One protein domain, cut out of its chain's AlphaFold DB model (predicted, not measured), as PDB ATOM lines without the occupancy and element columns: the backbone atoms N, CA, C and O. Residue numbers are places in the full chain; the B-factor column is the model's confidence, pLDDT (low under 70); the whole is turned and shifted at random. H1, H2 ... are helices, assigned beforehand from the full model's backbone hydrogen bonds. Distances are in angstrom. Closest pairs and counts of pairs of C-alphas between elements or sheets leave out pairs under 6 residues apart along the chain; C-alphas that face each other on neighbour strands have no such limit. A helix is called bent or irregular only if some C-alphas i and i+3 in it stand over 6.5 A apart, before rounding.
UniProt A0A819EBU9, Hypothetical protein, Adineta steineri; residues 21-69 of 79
ATOM      1  N   ASP A  21     -19.937  28.761 -30.381       93.44
ATOM      2  CA  ASP A  21     -20.164  29.199 -31.756       93.44
ATOM      3  C   ASP A  21     -21.560  29.821 -31.894       93.44
ATOM      4  O   ASP A  21     -22.585  29.132 -31.850       93.44
ATOM      5  N   GLU A  22     -21.615  31.141 -32.078       94.12
ATOM      6  CA  GLU A  22     -22.870  31.883 -32.238       94.12
ATOM      7  C   GLU A  22     -23.708  31.389 -33.426       94.12
ATOM      8  O   GLU A  22     -24.939  31.426 -33.364       94.12
ATOM      9  N   GLN A  23     -23.078  30.835 -34.469       96.75
ATOM     10  CA  GLN A  23     -23.791  30.278 -35.624       96.75
ATOM     11  C   GLN A  23     -24.626  29.044 -35.253       96.75
ATOM     12  O   GLN A  23     -25.561  28.675 -35.964       96.75
ATOM     13  N   LEU A  24     -24.328  28.402 -34.120       97.44
ATOM     14  CA  LEU A  24     -25.065  27.244 -33.622       97.44
ATOM     15  C   LEU A  24     -26.227  27.615 -32.687       97.44
ATOM     16  O   LEU A  24     -26.896  26.716 -32.174       97.44
ATOM     17  N   ASN A  25     -26.519  28.904 -32.471       97.31
ATOM     18  CA  ASN A  25     -27.567  29.349 -31.543       97.31
ATOM     19  C   ASN A  25     -28.968  28.832 -31.882       97.31
ATOM     20  O   ASN A  25     -29.677  28.342 -30.995       97.31
ATOM     21  N   ASP A  26     -29.341  28.847 -33.157       98.19
ATOM     22  CA  ASP A  26     -30.635  28.319 -33.591       98.19
ATOM     23  C   ASP A  26     -30.703  26.799 -33.412       98.19
ATOM     24  O   ASP A  26     -31.704  26.258 -32.936       98.19
ATOM     25  N   SER A  27     -29.600  26.106 -33.708       98.00
ATOM     26  CA  SER A  27     -29.489  24.655 -33.532       98.00
ATOM     27  C   SER A  27     -29.567  24.248 -32.059       98.00
ATOM     28  O   SER A  27     -30.239  23.272 -31.726       98.00
ATOM     29  N   TRP A  28     -28.941  25.008 -31.160       98.25
ATOM     30  CA  TRP A  28     -29.052  24.812 -29.716       98.25
ATOM     31  C   TRP A  28     -30.477  25.038 -29.217       98.25
ATOM     32  O   TRP A  28     -31.013  24.227 -28.459       98.25
ATOM     33  N   THR A  29     -31.120  26.110 -29.678       98.25
ATOM     34  CA  THR A  29     -32.508  26.422 -29.320       98.25
ATOM     35  C   THR A  29     -33.449  25.309 -29.775       98.25
ATOM     36  O   THR A  29     -34.302  24.856 -29.005       98.25
ATOM     37  N   LEU A  30     -33.261  24.813 -31.000       98.44
ATOM     38  CA  LEU A  30     -34.005  23.680 -31.530       98.44
ATOM     39  C   LEU A  30     -33.739  22.403 -30.725       98.44
ATOM     40  O   LEU A  30     -34.689  21.723 -30.351       98.44
ATOM     41  N   PHE A  31     -32.479  22.100 -30.408       98.50
ATOM     42  CA  PHE A  31     -32.103  20.952 -29.582       98.50
ATOM     43  C   PHE A  31     -32.815  20.976 -28.224       98.50
ATOM     44  O   PHE A  31     -33.474  19.999 -27.859       98.50
ATOM     45  N   LYS A  32     -32.752  22.106 -27.505       98.56
ATOM     46  CA  LYS A  32     -33.447  22.257 -26.219       98.56
ATOM     47  C   LYS A  32     -34.953  22.056 -26.373       98.56
ATOM     48  O   LYS A  32     -35.554  21.383 -25.542       98.56
ATOM     49  N   ARG A  33     -35.562  22.582 -27.442       98.38
ATOM     50  CA  ARG A  33     -36.998  22.414 -27.722       98.38
ATOM     51  C   ARG A  33     -37.366  20.951 -27.977       98.38
ATOM     52  O   ARG A  33     -38.279  20.439 -27.335       98.38
ATOM     53  N   VAL A  34     -36.659  20.284 -28.889       97.94
ATOM     54  CA  VAL A  34     -36.915  18.889 -29.291       97.94
ATOM     55  C   VAL A  34     -36.795  17.946 -28.098       97.94
ATOM     56  O   VAL A  34     -37.662  17.102 -27.889       97.94
ATOM     57  N   TYR A  35     -35.763  18.129 -27.273       97.88
ATOM     58  CA  TYR A  35     -35.502  17.280 -26.111       97.88
ATOM     59  C   TYR A  35     -36.039  17.843 -24.790       97.88
ATOM     60  O   TYR A  35     -35.686  17.332 -23.726       97.88
ATOM     61  N   LYS A  36     -36.883  18.885 -24.848       98.00
ATOM     62  CA  LYS A  36     -37.515  19.547 -23.692       98.00
ATOM     63  C   LYS A  36     -36.520  19.871 -22.565       98.00
ATOM     64  O   LYS A  36     -36.794  19.637 -21.391       98.00
ATOM     65  N   LYS A  37     -35.340  20.379 -22.926       97.81
ATOM     66  CA  LYS A  37     -34.297  20.760 -21.969       97.81
ATOM     67  C   LYS A  37     -34.650  22.090 -21.310       97.81
ATOM     68  O   LYS A  37     -34.788  23.102 -21.994       97.81
ATOM     69  N   GLY A  38     -34.742  22.070 -19.985       96.69
ATOM     70  CA  GLY A  38     -34.716  23.247 -19.124       96.69
ATOM     71  C   GLY A  38     -33.557  23.109 -18.144       96.69
ATOM     72  O   GLY A  38     -33.315  22.011 -17.642       96.69
ATOM     73  N   TYR A  39     -32.834  24.199 -17.912       97.62
ATOM     74  CA  TYR A  39     -31.704  24.256 -16.985       97.62
ATOM     75  C   TYR A  39     -32.039  25.201 -15.836       97.62
ATOM     76  O   TYR A  39     -32.810  26.145 -16.018       97.62
ATOM     77  N   ALA A  40     -31.496  24.932 -14.652       97.00
ATOM     78  CA  ALA A  40     -31.850  25.658 -13.436       97.00
ATOM     79  C   ALA A  40     -31.280  27.086 -13.404       97.00
ATOM     80  O   ALA A  40     -31.805  27.945 -12.697       97.00
ATOM     81  N   SER A  41     -30.209  27.347 -14.158       98.00
ATOM     82  CA  SER A  41     -29.562  28.656 -14.228       98.00
ATOM     83  C   SER A  41     -28.900  28.905 -15.583       98.00
ATOM     84  O   SER A  41     -28.623  27.975 -16.345       98.00
ATOM     85  N   ASN A  42     -28.592  30.175 -15.857       95.19
ATOM     86  CA  ASN A  42     -27.826  30.576 -17.041       95.19
ATOM     87  C   ASN A  42     -26.409  29.981 -17.040       95.19
ATOM     88  O   ASN A  42     -25.885  29.646 -18.103       95.19
ATOM     89  N   ASP A  43     -25.806  29.808 -15.862       94.62
ATOM     90  CA  ASP A  43     -24.488  29.185 -15.726       94.62
ATOM     91  C   ASP A  43     -24.545  27.703 -16.103       94.62
ATOM     92  O   ASP A  43     -23.710  27.224 -16.874       94.62
ATOM     93  N   GLU A  44     -25.568  26.978 -15.627       97.25
ATOM     94  CA  GLU A  44     -25.777  25.589 -16.032       97.25
ATOM     95  C   GLU A  44     -26.019  25.504 -17.542       97.25
ATOM     96  O   GLU A  44     -25.385  24.692 -18.217       97.25
ATOM     97  N   GLU A  45     -26.890  26.355 -18.091       97.19
ATOM     98  CA  GLU A  45     -27.159  26.366 -19.527       97.19
ATOM     99  C   GLU A  45     -25.880  26.607 -20.340       97.19
ATOM    100  O   GLU A  45     -25.640  25.907 -21.326       97.19
ATOM    101  N   SER A  46     -25.031  27.539 -19.905       94.81
ATOM    102  CA  SER A  46     -23.764  27.855 -20.569       94.81
ATOM    103  C   SER A  46     -22.816  26.654 -20.568       94.81
ATOM    104  O   SER A  46     -22.267  26.284 -21.609       94.81
ATOM    105  N   VAL A  47     -22.682  25.962 -19.431       95.38
ATOM    106  CA  VAL A  47     -21.893  24.720 -19.338       95.38
ATOM    107  C   VAL A  47     -22.462  23.640 -20.261       95.38
ATOM    108  O   VAL A  47     -21.717  22.951 -20.966       95.38
ATOM    109  N   ARG A  48     -23.788  23.496 -20.305       97.62
ATOM    110  CA  ARG A  48     -24.470  22.508 -21.151       97.62
ATOM    111  C   ARG A  48     -24.322  22.824 -22.631       97.62
ATOM    112  O   ARG A  48     -24.117  21.895 -23.413       97.62
ATOM    113  N   ARG A  49     -24.333  24.104 -23.005       97.56
ATOM    114  CA  ARG A  49     -24.071  24.557 -24.369       97.56
ATOM    115  C   ARG A  49     -22.678  24.134 -24.833       97.56
ATOM    116  O   ARG A  49     -22.546  23.555 -25.907       97.56
ATOM    117  N   ILE A  50     -21.661  24.327 -23.995       96.25
ATOM    118  CA  ILE A  50     -20.277  23.926 -24.299       96.25
ATOM    119  C   ILE A  50     -20.172  22.410 -24.497       96.25
ATOM    120  O   ILE A  50     -19.515  21.937 -25.426       96.25
ATOM    121  N   ILE A  51     -20.816  21.623 -23.630       96.62
ATOM    122  CA  ILE A  51     -20.832  20.156 -23.749       96.62
ATOM    123  C   ILE A  51     -21.523  19.730 -25.048       96.62
ATOM    124  O   ILE A  51     -21.028  18.852 -25.758       96.62
ATOM    125  N   TRP A  52     -22.650  20.357 -25.375       97.94
ATOM    126  CA  TRP A  52     -23.408  20.058 -26.581       97.94
ATOM    127  C   TRP A  52     -22.609  20.348 -27.857       97.94
ATOM    128  O   TRP A  52     -22.564  19.494 -28.741       97.94
ATOM    129  N   GLU A  53     -21.900  21.478 -27.935       97.75
ATOM    130  CA  GLU A  53     -21.042  21.790 -29.087       97.75
ATOM    131  C   GLU A  53     -19.871  20.810 -29.223       97.75
ATOM    132  O   GLU A  53     -19.583  20.333 -30.323       97.75
ATOM    133  N   LYS A  54     -19.246  20.420 -28.104       96.56
ATOM    134  CA  LYS A  54     -18.206  19.376 -28.101       96.56
ATOM    135  C   LYS A  54     -18.742  18.041 -28.625       96.56
ATOM    136  O   LYS A  54     -18.077  17.380 -29.426       96.56
ATOM    137  N   ASN A  55     -19.953  17.656 -28.223       98.12
ATOM    138  CA  ASN A  55     -20.607  16.449 -28.728       98.12
ATOM    139  C   ASN A  55     -20.942  16.566 -30.217       98.12
ATOM    140  O   ASN A  55     -20.711  15.617 -30.966       98.12
ATOM    141  N   LEU A  56     -21.419  17.727 -30.672       98.00
ATOM    142  CA  LEU A  56     -21.698  17.975 -32.084       98.00
ATOM    143  C   LEU A  56     -20.427  17.857 -32.936       98.00
ATOM    144  O   LEU A  56     -20.446  17.195 -33.973       98.00
ATOM    145  N   ALA A  57     -19.312  18.433 -32.479       97.19
ATOM    146  CA  ALA A  57     -18.015  18.315 -33.140       97.19
ATOM    147  C   ALA A  57     -17.539  16.855 -33.206       97.19
ATOM    148  O   ALA A  57     -17.111  16.388 -34.265       97.19
ATOM    149  N   LYS A  58     -17.682  16.100 -32.107       98.31
ATOM    150  CA  LYS A  58     -17.369  14.664 -32.066       98.31
ATOM    151  C   LYS A  58     -18.205  13.871 -33.074       98.31
ATOM    152  O   LYS A  58     -17.645  13.068 -33.816       98.31
ATOM    153  N   ILE A  59     -19.516  14.108 -33.119       98.69
ATOM    154  CA  ILE A  59     -20.435  13.440 -34.051       98.69
ATOM    155  C   ILE A  59     -20.047  13.746 -35.499       98.69
ATOM    156  O   ILE A  59     -19.948  12.827 -36.308       98.69
ATOM    157  N   ARG A  60     -19.789  15.020 -35.825       98.12
ATOM    158  CA  ARG A  60     -19.364  15.439 -37.171       98.12
ATOM    159  C   ARG A  60     -18.078  14.734 -37.595       98.12
ATOM    160  O   ARG A  60     -18.041  14.159 -38.678       98.12
ATOM    161  N   LYS A  61     -17.060  14.722 -36.727       98.56
ATOM    162  CA  LYS A  61     -15.790  14.032 -36.989       98.56
ATOM    163  C   LYS A  61     -15.993  12.531 -37.213       98.56
ATOM    164  O   LYS A  61     -15.557  12.014 -38.233       98.56
ATOM    165  N   HIS A  62     -16.682  11.850 -36.297       98.75
ATOM    166  CA  HIS A  62     -16.951  10.416 -36.416       98.75
ATOM    167  C   HIS A  62     -17.706  10.084 -37.706       98.75
ATOM    168  O   HIS A  62     -17.400   9.105 -38.376       98.75
ATOM    169  N   ASN A  63     -18.698  10.893 -38.075       98.69
ATOM    170  CA  ASN A  63     -19.487  10.635 -39.273       98.69
ATOM    171  C   ASN A  63     -18.688  10.880 -40.558       98.69
ATOM    172  O   ASN A  63     -18.881  10.128 -41.504       98.69
ATOM    173  N   LEU A  64     -17.755  11.837 -40.576       98.62
ATOM    174  CA  LEU A  64     -16.803  11.985 -41.683       98.62
ATOM    175  C   LEU A  64     -15.874  10.765 -41.794       98.62
ATOM    176  O   LEU A  64     -15.639  10.263 -42.887       98.62
ATOM    177  N   GLU A  65     -15.379  10.259 -40.662       98.75
ATOM    178  CA  GLU A  65     -14.589   9.022 -40.608       98.75
ATOM    179  C   GLU A  65     -15.411   7.801 -41.076       98.75
ATOM    180  O   GLU A  65     -14.892   6.927 -41.770       98.75
ATOM    181  N   ALA A  66     -16.706   7.747 -40.751       98.69
ATOM    182  CA  ALA A  66     -17.618   6.710 -41.233       98.69
ATOM    183  C   ALA A  66     -17.815   6.784 -42.755       98.69
ATOM    184  O   ALA A  66     -17.825   5.750 -43.419       98.69
ATOM    185  N   ASP A  67     -17.910   7.994 -43.315       98.31
ATOM    186  CA  ASP A  67     -18.099   8.213 -44.755       98.31
ATOM    187  C   ASP A  67     -16.878   7.751 -45.582       98.31
ATOM    188  O   ASP A  67     -17.030   7.382 -46.745       98.31
ATOM    189  N   ILE A  68     -15.683   7.691 -44.976       98.31
ATOM    190  CA  ILE A  68     -14.470   7.098 -45.574       98.31
ATOM    191  C   ILE A  68     -14.225   5.636 -45.148       98.31
ATOM    192  O   ILE A  68     -13.143   5.094 -45.362       98.31
ATOM    193  N   GLY A  69     -15.219   4.986 -44.537       98.38
ATOM    194  CA  GLY A  69     -15.196   3.559 -44.211       98.38
ATOM    195  C   GLY A  69     -14.429   3.171 -42.943       98.38
ATOM    196  O   GLY A  69     -14.260   1.976 -42.695       98.38
TER     197      GLY A  69
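Overview. This is residues 21 to 69 of the 79 residues of the protein "Hypothetical protein" of Adineta steineri (UniProt A0A819EBU9). One long helix, H2, makes the length of the domain, and a shorter helix, H1, crosses its first half nearly at a right angle, with little contact. Residues 57 to 69, of which 57 to 67 belong to H2, stick out as a free arm. The printed part has 49 residues with two named helices, H1 then H2, and no named strand; the class is all helix. It is loose, with a radius of gyration of the C-alphas of 12.8 A and spans of 41 by 19 by 17 A.

Along the chain. Find C-alpha 42 at (-27.826, 30.576, -17.041); from there H2, residues 42 to 67, runs 36.9 A to C-alpha 67 at (-18.099, 8.213, -44.755). H1, residues 22 to 34, begins at (-22.870, 31.883, -32.238) and is irregular: C-alphas 23 and 26 are 7.4 A apart.

Arrangement. Look at Trp 28 and Arg 49, the closest C-alphas of H1 and H2, 7.3 A apart: the helices are close but not clearly touching. Their lines are about perpendicular, at 83 degrees. In H2 every O i to N i+4 pair is within hydrogen-bond range; in H1, 7 of 9.

Size, cuts and confidence. The C-alphas of Ser 41 and Gly 69 are farthest apart, 41.7 A. The link from H1 to H2 is short, and the printed part has no cut. No printed residue is under 70 in pLDDT.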